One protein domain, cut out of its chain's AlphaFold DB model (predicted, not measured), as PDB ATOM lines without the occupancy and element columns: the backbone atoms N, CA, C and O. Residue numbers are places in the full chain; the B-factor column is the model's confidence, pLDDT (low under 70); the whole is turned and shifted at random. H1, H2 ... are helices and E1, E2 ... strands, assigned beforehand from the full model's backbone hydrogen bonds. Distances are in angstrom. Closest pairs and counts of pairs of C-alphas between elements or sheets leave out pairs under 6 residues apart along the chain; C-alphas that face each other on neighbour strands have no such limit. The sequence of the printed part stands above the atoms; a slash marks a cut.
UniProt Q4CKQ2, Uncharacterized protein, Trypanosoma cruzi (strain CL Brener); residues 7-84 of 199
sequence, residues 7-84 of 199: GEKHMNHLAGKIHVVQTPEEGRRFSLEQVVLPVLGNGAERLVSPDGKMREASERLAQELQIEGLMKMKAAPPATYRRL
ATOM      1  N   GLY A   7      16.483 -14.215 -34.604       59.72
ATOM      2  CA  GLY A   7      16.615 -12.758 -34.472       59.72
ATOM      3  C   GLY A   7      15.853 -12.144 -33.295       59.72
ATOM      4  O   GLY A   7      16.467 -11.544 -32.420       59.72
ATOM      5  N   GLU A   8      14.532 -12.327 -33.208       62.44
ATOM      6  CA  GLU A   8      13.745 -11.647 -32.163       62.44
ATOM      7  C   GLU A   8      13.970 -12.220 -30.760       62.44
ATOM      8  O   GLU A   8      14.176 -11.466 -29.809       62.44
ATOM      9  N   LYS A   9      14.007 -13.556 -30.622       71.10
ATOM     10  CA  LYS A   9      14.338 -14.208 -29.342       71.10
ATOM     11  C   LYS A   9      15.750 -13.841 -28.880       71.10
ATOM     12  O   LYS A   9      15.966 -13.655 -27.686       71.10
ATOM     13  N   HIS A  10      16.697 -13.712 -29.811       70.91
ATOM     14  CA  HIS A  10      18.060 -13.271 -29.529       70.91
ATOM     15  C   HIS A  10      18.080 -11.840 -28.991       70.91
ATOM     16  O   HIS A  10      18.659 -11.609 -27.935       70.91
ATOM     17  N   MET A  11      17.400 -10.907 -29.660       69.73
ATOM     18  CA  MET A  11      17.374  -9.498 -29.257       69.73
ATOM     19  C   MET A  11      16.726  -9.293 -27.884       69.73
ATOM     20  O   MET A  11      17.300  -8.611 -27.036       69.73
ATOM     21  N   ASN A  12      15.597  -9.956 -27.614       71.15
ATOM     22  CA  ASN A  12      14.941  -9.878 -26.304       71.15
ATOM     23  C   ASN A  12      15.828 -10.456 -25.187       71.15
ATOM     24  O   ASN A  12      15.917  -9.893 -24.098       71.15
ATOM     25  N   HIS A  13      16.532 -11.557 -25.465       75.86
ATOM     26  CA  HIS A  13      17.477 -12.157 -24.519       75.86
ATOM     27  C   HIS A  13      18.701 -11.276 -24.254       75.86
ATOM     28  O   HIS A  13      19.269 -11.327 -23.164       75.86
ATOM     29  N   LEU A  14      19.130 -10.484 -25.240       74.98
ATOM     30  CA  LEU A  14      20.221  -9.529 -25.070       74.98
ATOM     31  C   LEU A  14      19.800  -8.333 -24.213       74.98
ATOM     32  O   LEU A  14      20.559  -7.946 -23.330       74.98
ATOM     33  N   ALA A  15      18.603  -7.780 -24.434       69.96
ATOM     34  CA  ALA A  15      18.117  -6.608 -23.703       69.96
ATOM     35  C   ALA A  15      18.119  -6.824 -22.177       69.96
ATOM     36  O   ALA A  15      18.531  -5.943 -21.435       69.96
ATOM     37  N   GLY A  16      17.766  -8.026 -21.708       74.89
ATOM     38  CA  GLY A  16      17.793  -8.367 -20.277       74.89
ATOM     39  C   GLY A  16      19.185  -8.599 -19.672       74.89
ATOM     40  O   GLY A  16      19.286  -8.897 -18.486       74.89
ATOM     41  N   LYS A  17      20.261  -8.526 -20.466       83.40
ATOM     42  CA  LYS A  17      21.638  -8.823 -20.029       83.40
ATOM     43  C   LYS A  17      22.583  -7.635 -20.101       83.40
ATOM     44  O   LYS A  17      23.709  -7.743 -19.618       83.40
ATOM     45  N   ILE A  18      22.163  -6.555 -20.751       89.51
ATOM     46  CA  ILE A  18      22.987  -5.370 -20.949       89.51
ATOM     47  C   ILE A  18      22.541  -4.283 -19.989       89.51
ATOM     48  O   ILE A  18      21.354  -4.036 -19.811       89.51
ATOM     49  N   HIS A  19      23.531  -3.635 -19.391       89.28
ATOM     50  CA  HIS A  19      23.350  -2.536 -18.464       89.28
ATOM     51  C   HIS A  19      24.167  -1.342 -18.943       89.28
ATOM     52  O   HIS A  19      25.346  -1.496 -19.270       89.28
ATOM     53  N   VAL A  20      23.548  -0.164 -18.996       90.41
ATOM     54  CA  VAL A  20      24.257   1.077 -19.328       90.41
ATOM     55  C   VAL A  20      24.780   1.673 -18.041       90.41
ATOM     56  O   VAL A  20      24.000   2.124 -17.206       90.41
ATOM     57  N   VAL A  21      26.103   1.696 -17.919       90.34
ATOM     58  CA  VAL A  21      26.794   2.368 -16.820       90.34
ATOM     59  C   VAL A  21      26.519   3.869 -16.898       90.34
ATOM     60  O   VAL A  21      26.832   4.499 -17.907       90.34
ATOM     61  N   GLN A  22      25.950   4.429 -15.834       88.71
ATOM     62  CA  GLN A  22      25.549   5.837 -15.761       88.71
ATOM     63  C   GLN A  22      26.600   6.712 -15.073       88.71
ATOM     64  O   GLN A  22      26.691   7.903 -15.361       88.71
ATOM     65  N   THR A  23      27.405   6.143 -14.166       89.91
ATOM     66  CA  THR A  23      28.401   6.904 -13.394       89.91
ATOM     67  C   THR A  23      29.789   6.255 -13.398       89.91
ATOM     68  O   THR A  23      29.913   5.032 -13.528       89.91
ATOM     69  N   PRO A  24      30.868   7.041 -13.217       90.95
ATOM     70  CA  PRO A  24      32.215   6.494 -13.056       90.95
ATOM     71  C   PRO A  24      32.338   5.507 -11.885       90.95
ATOM     72  O   PRO A  24      33.053   4.512 -11.993       90.95
ATOM     73  N   GLU A  25      31.641   5.751 -10.772       94.68
ATOM     74  CA  GLU A  25      31.646   4.896  -9.578       94.68
ATOM     75  C   GLU A  25      31.019   3.531  -9.859       94.68
ATOM     76  O   GLU A  25      31.524   2.505  -9.398       94.68
ATOM     77  N   GLU A  26      29.938   3.510 -10.636       93.43
ATOM     78  CA  GLU A  26      29.331   2.279 -11.121       93.43
ATOM     79  C   GLU A  26      30.274   1.543 -12.075       93.43
ATOM     80  O   GLU A  26      30.479   0.338 -11.931       93.43
ATOM     81  N   GLY A  27      30.918   2.274 -12.988       90.75
ATOM     82  CA  GLY A  27      31.875   1.721 -13.945       90.75
ATOM     83  C   GLY A  27      33.026   0.960 -13.287       90.75
ATOM     84  O   GLY A  27      33.443  -0.071 -13.805       90.75
ATOM     85  N   ARG A  28      33.482   1.387 -12.101       93.52
ATOM     86  CA  ARG A  28      34.542   0.697 -11.333       93.52
ATOM     87  C   ARG A  28      34.168  -0.718 -10.884       93.52
ATOM     88  O   ARG A  28      35.059  -1.489 -10.540       93.52
ATOM     89  N   ARG A  29      32.878  -1.068 -10.866       94.38
ATOM     90  CA  ARG A  29      32.403  -2.422 -10.527       94.38
ATOM     91  C   ARG A  29      32.511  -3.396 -11.698       94.38
ATOM     92  O   ARG A  29      32.360  -4.599 -11.498       94.38
ATOM     93  N   PHE A  30      32.762  -2.891 -12.904       93.14
ATOM     94  CA  PHE A  30      32.882  -3.687 -14.115       93.14
ATOM     95  C   PHE A  30      34.327  -3.704 -14.609       93.14
ATOM     96  O   PHE A  30      35.057  -2.717 -14.554       93.14
ATOM     97  N   SER A  31      34.741  -4.853 -15.125       93.21
ATOM     98  CA  SER A  31      36.004  -4.993 -15.843       93.21
ATOM     99  C   SER A  31      35.843  -4.590 -17.308       93.21
ATOM    100  O   SER A  31      34.770  -4.717 -17.900       93.21
ATOM    101  N   LEU A  32      36.945  -4.181 -17.940       92.40
ATOM    102  CA  LEU A  32      36.960  -3.848 -19.367       92.40
ATOM    103  C   LEU A  32      36.532  -5.035 -20.260       92.40
ATOM    104  O   LEU A  32      35.956  -4.833 -21.324       92.40
ATOM    105  N   GLU A  33      36.749  -6.277 -19.811       90.62
ATOM    106  CA  GLU A  33      36.323  -7.503 -20.509       90.62
ATOM    107  C   GLU A  33      34.795  -7.698 -20.533       90.62
ATOM    108  O   GLU A  33      34.277  -8.488 -21.330       90.62
ATOM    109  N   GLN A  34      34.068  -6.995 -19.658       91.83
ATOM    110  CA  GLN A  34      32.604  -6.994 -19.609       91.83
ATOM    111  C   GLN A  34      31.990  -5.889 -20.473       91.83
ATOM    112  O   GLN A  34      30.792  -5.940 -20.746       91.83
ATOM    113  N   VAL A  35      32.788  -4.923 -20.933       91.69
ATOM    114  CA  VAL A  35      32.311  -3.855 -21.811       91.69
ATOM    115  C   VAL A  35      31.988  -4.435 -23.180       91.69
ATOM    116  O   VAL A  35      32.814  -5.099 -23.819       91.69
ATOM    117  N   VAL A  36      30.776  -4.162 -23.646       90.62
ATOM    118  CA  VAL A  36      30.307  -4.532 -24.977       90.62
ATOM    119  C   VAL A  36      29.856  -3.295 -25.740       90.62
ATOM    120  O   VAL A  36      29.383  -2.331 -25.147       90.62
ATOM    121  N   LEU A  37      29.991  -3.343 -27.061       88.73
ATOM    122  CA  LEU A  37      29.507  -2.322 -27.980       88.73
ATOM    123  C   LEU A  37      28.446  -2.915 -28.914       88.73
ATOM    124  O   LEU A  37      28.537  -4.103 -29.259       88.73
ATOM    125  N   PRO A  38      27.447  -2.118 -29.327       87.99
ATOM    126  CA  PRO A  38      26.459  -2.552 -30.301       87.99
ATOM    127  C   PRO A  38      27.118  -2.801 -31.665       87.99
ATOM    128  O   PRO A  38      28.001  -2.066 -32.106       87.99
ATOM    129  N   VAL A  39      26.670  -3.851 -32.344       87.58
ATOM    130  CA  VAL A  39      26.993  -4.159 -33.736       87.58
ATOM    131  C   VAL A  39      25.724  -3.950 -34.547       87.58
ATOM    132  O   VAL A  39      24.725  -4.639 -34.323       87.58
ATOM    133  N   LEU A  40      25.773  -2.994 -35.475       87.23
ATOM    134  CA  LEU A  40      24.638  -2.650 -36.323       87.23
ATOM    135  C   LEU A  40      24.270  -3.818 -37.245       87.23
ATOM    136  O   LEU A  40      25.123  -4.520 -37.784       87.23
ATOM    137  N   GLY A  41      22.971  -4.007 -37.414       88.03
ATOM    138  CA  GLY A  41      22.366  -5.082 -38.181       88.03
ATOM    139  C   GLY A  41      20.850  -4.946 -38.129       88.03
ATOM    140  O   GLY A  41      20.335  -3.964 -37.598       88.03
ATOM    141  N   ASN A  42      20.134  -5.938 -38.642       87.27
ATOM    142  CA  ASN A  42      18.677  -5.951 -38.608       87.27
ATOM    143  C   ASN A  42      18.166  -5.892 -37.154       87.27
ATOM    144  O   ASN A  42      18.588  -6.704 -36.321       87.27
ATOM    145  N   GLY A  43      17.271  -4.950 -36.855       86.20
ATOM    146  CA  GLY A  43      16.716  -4.729 -35.520       86.20
ATOM    147  C   GLY A  43      17.617  -3.947 -34.558       86.20
ATOM    148  O   GLY A  43      17.376  -3.986 -33.349       86.20
ATOM    149  N   ALA A  44      18.675  -3.280 -35.041       86.70
ATOM    150  CA  ALA A  44      19.615  -2.546 -34.185       86.70
ATOM    151  C   ALA A  44      18.963  -1.430 -33.356       86.70
ATOM    152  O   ALA A  44      19.481  -1.098 -32.295       86.70
ATOM    153  N   GLU A  45      17.805  -0.913 -33.771       84.79
ATOM    154  CA  GLU A  45      17.012   0.055 -33.007       84.79
ATOM    155  C   GLU A  45      16.544  -0.476 -31.643       84.79
ATOM    156  O   GLU A  45      16.198   0.305 -30.761       84.79
ATOM    157  N   ARG A  46      16.543  -1.803 -31.454       84.05
ATOM    158  CA  ARG A  46      16.220  -2.454 -30.176       84.05
ATOM    159  C   ARG A  46      17.445  -2.618 -29.267       84.05
ATOM    160  O   ARG A  46      17.297  -3.089 -28.141       84.05
ATOM    161  N   LEU A  47      18.656  -2.304 -29.743       85.32
ATOM    162  CA  LEU A  47      19.855  -2.324 -28.907       85.32
ATOM    163  C   LEU A  47      19.886  -1.091 -28.006       85.32
ATOM    164  O   LEU A  47      19.662   0.040 -28.429       85.32
ATOM    165  N   VAL A  48      20.248  -1.326 -26.758       84.81
ATOM    166  CA  VAL A  48      20.598  -0.294 -25.799       84.81
ATOM    167  C   VAL A  48      21.971   0.258 -26.177       84.81
ATOM    168  O   VAL A  48      22.953  -0.480 -26.262       84.81
ATOM    169  N   SER A  49      22.036   1.562 -26.417       80.38
ATOM    170  CA  SER A  49      23.282   2.268 -26.719       80.38
ATOM    171  C   SER A  49      23.624   3.215 -25.570       80.38
ATOM    172  O   SER A  49      22.709   3.799 -24.994       80.38
ATOM    173  N   PRO A  50      24.910   3.376 -25.217       80.38
ATOM    174  CA  PRO A  50      25.312   4.393 -24.256       80.38
ATOM    175  C   PRO A  50      25.005   5.785 -24.817       80.38
ATOM    176  O   PRO A  50      25.293   6.069 -25.983       80.38
ATOM    177  N   ASP A  51      24.424   6.640 -23.982       80.36
ATOM    178  CA  ASP A  51      24.021   7.988 -24.372       80.36
ATOM    179  C   ASP A  51      25.217   8.931 -24.604       80.36
ATOM    180  O   ASP A  51      26.381   8.631 -24.315       80.36
ATOM    181  N   GLY A  52      24.918  10.107 -25.158       81.55
ATOM    182  CA  GLY A  52      25.885  11.176 -25.399       81.55
ATOM    183  C   GLY A  52      26.803  10.912 -26.594       81.55
ATOM    184  O   GLY A  52      26.382  10.401 -27.632       81.55
ATOM    185  N   LYS A  53      28.088  11.258 -26.444       86.20
ATOM    186  CA  LYS A  53      29.067  11.306 -27.548       86.20
ATOM    187  C   LYS A  53      29.223   9.994 -28.319       86.20
ATOM    188  O   LYS A  53      29.555  10.023 -29.499       86.20
ATOM    189  N   MET A  54      29.032   8.842 -27.669       83.87
ATOM    190  CA  MET A  54      29.178   7.548 -28.344       83.87
ATOM    191  C   MET A  54      28.012   7.280 -29.298       83.87
ATOM    192  O   MET A  54      28.239   6.823 -30.419       83.87
ATOM    193  N   ARG A  55      26.784   7.615 -28.886       85.75
ATOM    194  CA  ARG A  55      25.604   7.534 -29.746       85.75
ATOM    195  C   ARG A  55      25.726   8.480 -30.937       85.75
ATOM    196  O   ARG A  55      25.593   8.025 -32.067       85.75
ATOM    197  N   GLU A  56      26.086   9.739 -30.692       89.32
ATOM    198  CA  GLU A  56      26.305  10.738 -31.750       89.32
ATOM    199  C   GLU A  56      27.377  10.285 -32.755       89.32
ATOM    200  O   GLU A  56      27.189  10.377 -33.967       89.32
ATOM    201  N   ALA A  57      28.498   9.739 -32.267       88.93
ATOM    202  CA  ALA A  57      29.555   9.218 -33.127       88.93
ATOM    203  C   ALA A  57      29.092   8.005 -33.951       88.93
ATOM    204  O   ALA A  57      29.437   7.907 -35.126       88.93
ATOM    205  N   SER A  58      28.313   7.098 -33.355       86.14
ATOM    206  CA  SER A  58      27.751   5.929 -34.040       86.14
ATOM    207  C   SER A  58      26.759   6.335 -35.133       86.14
ATOM    208  O   SER A  58      26.834   5.827 -36.250       86.14
ATOM    209  N   GLU A  59      25.865   7.283 -34.842       87.63
ATOM    210  CA  GLU A  59      24.895   7.819 -35.803       87.63
ATOM    211  C   GLU A  59      25.601   8.538 -36.962       87.63
ATOM    212  O   GLU A  59      25.282   8.285 -38.125       87.63
ATOM    213  N   ARG A  60      26.630   9.345 -36.670       91.75
ATOM    214  CA  ARG A  60      27.456   9.993 -37.699       91.75
ATOM    215  C   ARG A  60      28.199   8.977 -38.571       91.75
ATOM    216  O   ARG A  60      28.170   9.094 -39.789       91.75
ATOM    217  N   LEU A  61      28.823   7.958 -37.975       90.48
ATOM    218  CA  LEU A  61      29.508   6.899 -38.730       90.48
ATOM    219  C   LEU A  61      28.537   6.099 -39.603       90.48
ATOM    220  O   LEU A  61      28.891   5.716 -40.715       90.48
ATOM    221  N   ALA A  62      27.316   5.849 -39.124       88.83
ATOM    222  CA  ALA A  62      26.297   5.175 -39.917       88.83
ATOM    223  C   ALA A  62      25.927   5.984 -41.171       88.83
ATOM    224  O   ALA A  62      25.733   5.385 -42.227       88.83
ATOM    225  N   GLN A  63      25.892   7.315 -41.057       91.22
ATOM    226  CA  GLN A  63      25.667   8.223 -42.182       91.22
ATOM    227  C   GLN A  63      26.851   8.278 -43.146       91.22
ATOM    228  O   GLN A  63      26.685   8.112 -44.351       91.22
ATOM    229  N   GLU A  64      28.063   8.446 -42.617       93.30
ATOM    230  CA  GLU A  64      29.290   8.479 -43.421       93.30
ATOM    231  C   GLU A  64      29.489   7.184 -44.224       93.30
ATOM    232  O   GLU A  64      29.930   7.226 -45.371       93.30
ATOM    233  N   LEU A  65      29.130   6.035 -43.643       91.84
ATOM    234  CA  LEU A  65      29.230   4.722 -44.286       91.84
ATOM    235  C   LEU A  65      27.978   4.325 -45.090       91.84
ATOM    236  O   LEU A  65      27.995   3.265 -45.713       91.84
ATOM    237  N   GLN A  66      26.916   5.143 -45.089       90.38
ATOM    238  CA  GLN A  66      25.636   4.885 -45.772       90.38
ATOM    239  C   GLN A  66      24.976   3.554 -45.361       90.38
ATOM    240  O   GLN A  66      24.489   2.777 -46.188       90.38
ATOM    241  N   ILE A  67      25.004   3.253 -44.061       89.59
ATOM    242  CA  ILE A  67      24.497   2.000 -43.480       89.59
ATOM    243  C   ILE A  67      23.294   2.196 -42.549       89.59
ATOM    244  O   ILE A  67      22.893   1.268 -41.844       89.59
ATOM    245  N   GLU A  68      22.675   3.371 -42.543       88.31
ATOM    246  CA  GLU A  68      21.521   3.699 -41.695       88.31
ATOM    247  C   GLU A  68      20.324   2.781 -41.991       88.31
ATOM    248  O   GLU A  68      19.529   2.456 -41.107       88.31
ATOM    249  N   GLY A  69      20.224   2.300 -43.235       87.30
ATOM    250  CA  GLY A  69      19.204   1.351 -43.672       87.30
ATOM    251  C   GLY A  69      19.352  -0.062 -43.098       87.30
ATOM    252  O   GLY A  69      18.354  -0.789 -43.058       87.30
ATOM    253  N   LEU A  70      20.540  -0.460 -42.609       87.87
ATOM    254  CA  LEU A  70      20.813  -1.834 -42.150       87.87
ATOM    255  C   LEU A  70      19.821  -2.315 -41.090       87.87
ATOM    256  O   LEU A  70      19.453  -3.489 -41.083       87.87
ATOM    257  N   MET A  71      19.354  -1.405 -40.236       87.11
ATOM    258  CA  MET A  71      18.433  -1.712 -39.139       87.11
ATOM    259  C   MET A  71      17.098  -2.280 -39.631       87.11
ATOM    260  O   MET A  71      16.496  -3.111 -38.961       87.11
ATOM    261  N   LYS A  72      16.669  -1.891 -40.838       87.09
ATOM    262  CA  LYS A  72      15.399  -2.308 -41.455       87.09
ATOM    263  C   LYS A  72      15.574  -3.409 -42.507       87.09
ATOM    264  O   LYS A  72      14.590  -3.945 -43.023       87.09
ATOM    265  N   MET A  73      16.812  -3.742 -42.871       87.42
ATOM    266  CA  MET A  73      17.102  -4.712 -43.925       87.42
ATOM    267  C   MET A  73      16.976  -6.140 -43.397       87.42
ATOM    268  O   MET A  73      17.864  -6.640 -42.716       87.42
ATOM    269  N   LYS A  74      15.928  -6.864 -43.806       85.56
ATOM    270  CA  LYS A  74      15.752  -8.289 -43.447       85.56
ATOM    271  C   LYS A  74      16.921  -9.187 -43.872       85.56
ATOM    272  O   LYS A  74      17.142 -10.224 -43.254       85.56
ATOM    273  N   ALA A  75      17.639  -8.806 -44.929       86.63
ATOM    274  CA  ALA A  75      18.810  -9.529 -45.421       86.63
ATOM    275  C   ALA A  75      20.089  -9.241 -44.610       86.63
ATOM    276  O   ALA A  75      21.062  -9.984 -44.736       86.63
ATOM    277  N   ALA A  76      20.106  -8.183 -43.790       85.13
ATOM    278  CA  ALA A  76      21.244  -7.884 -42.934       85.13
ATOM    279  C   ALA A  76      21.352  -8.921 -41.800       85.13
ATOM    280  O   ALA A  76      20.332  -9.437 -41.324       85.13
ATOM    281  N   PRO A  77      22.574  -9.230 -41.326       84.13
ATOM    282  CA  PRO A  77      22.752 -10.009 -40.108       84.13
ATOM    283  C   PRO A  77      21.976  -9.378 -38.940       84.13
ATOM    284  O   PRO A  77      21.894  -8.149 -38.879       84.13
ATOM    285  N   PRO A  78      21.421 -10.170 -38.006       86.48
ATOM    286  CA  PRO A  78      20.801  -9.622 -36.803       86.48
ATOM    287  C   PRO A  78      21.787  -8.747 -36.028       86.48
ATOM    288  O   PRO A  78      22.957  -9.115 -35.882       86.48
ATOM    289  N   ALA A  79      21.305  -7.618 -35.517       88.04
ATOM    290  CA  ALA A  79      22.081  -6.784 -34.613       88.04
ATOM    291  C   ALA A  79      22.472  -7.569 -33.346       88.04
ATOM    292  O   ALA A  79      21.800  -8.525 -32.948       88.04
ATOM    293  N   THR A  80      23.592  -7.213 -32.720       88.29
ATOM    294  CA  THR A  80      24.082  -7.911 -31.522       88.29
ATOM    295  C   THR A  80      25.025  -7.027 -30.708       88.29
ATOM    296  O   THR A  80      25.288  -5.890 -31.082       88.29
ATOM    297  N   TYR A  81      25.572  -7.552 -29.613       87.96
ATOM    298  CA  TYR A  81      26.650  -6.910 -28.864       87.96
ATOM    299  C   TYR A  81      27.952  -7.681 -29.018       87.96
ATOM    300  O   TYR A  81      27.977  -8.914 -28.978       87.96
ATOM    301  N   ARG A  82      29.059  -6.950 -29.127       87.73
ATOM    302  CA  ARG A  82      30.403  -7.521 -29.176       87.73
ATOM    303  C   ARG A  82      31.253  -6.948 -28.055       87.73
ATOM    304  O   ARG A  82      31.244  -5.747 -27.825       87.73
ATOM    305  N   ARG A  83      32.011  -7.809 -27.372       90.57
ATOM    306  CA  ARG A  83      32.979  -7.373 -26.356       90.57
ATOM    307  C   ARG A  83      34.028  -6.459 -26.972       90.57
ATOM    308  O   ARG A  83      34.552  -6.773 -28.041       90.57
ATOM    309  N   LEU A  84      34.336  -5.379 -26.265       89.81
ATOM    310  CA  LEU A  84      35.385  -4.442 -26.646       89.81
ATOM    311  C   LEU A  84      36.767  -5.088 -26.503       89.81
ATOM    312  O   LEU A  84      37.580  -5.024 -27.420       89.81
TER     313      LEU A  84
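What this domain is: This is residues 7 to 84 of the 199 residues of an uncharacterized protein of Trypanosoma cruzi (strain CL Brener) (UniProt Q4CKQ2). A small two-stranded ribbon, E1 and E2, forms the middle, with H1 on one side, H3 on the other, and H4 and H2 towards opposite ends of the longest axis. The printed part has 78 residues, in the order H1, H2, E1, H3, H4, E2; the sheet is antiparallel, and the class is mixed, with under half of the residues in named elements. It is compact, with a radius of gyration of the C-alphas of 13.3 A and spans of 39 by 30 by 17 A.

Where its parts are: E1 is residues 36 to 39 and E2 residues 80 to 83, ending at C-alpha 83 (32.979, -7.373, -26.356). H3, residues 53 to 64, is 16.1 A long. H1, residues 7 to 15, is 12.5 A long and begins at C-alpha 7 (16.615, -12.758, -34.472). H2 is residues 24 to 27, H4 residues 68 to 72.

How they stand to each other: E1 and E2 are antiparallel at 141 degrees; N 37 and O 82 are 2.8 A apart, within hydrogen-bond range. The closest C-alphas of H1 and E2, Met 11 and Thr 80, are 7.3 A apart. H3 and H4 are close but not clearly touching, with closest C-alphas Ala 62 and Glu 68 at 5.3 A. H1 and H2 are apart. Every O i to N i+4 pair is within range in H1 and H3; H2 is too short for one; H4 has 0 of 1, and 1 of 2 O i to N i+3 pairs.

The domain as a whole: The C-alphas farthest apart, Glu 25 and Ala 75, are 40.7 A apart. The printed part has no cut; the link E1 to H3 is long. The pLDDT is under 70 at residues 7 to 8, 11 and 15.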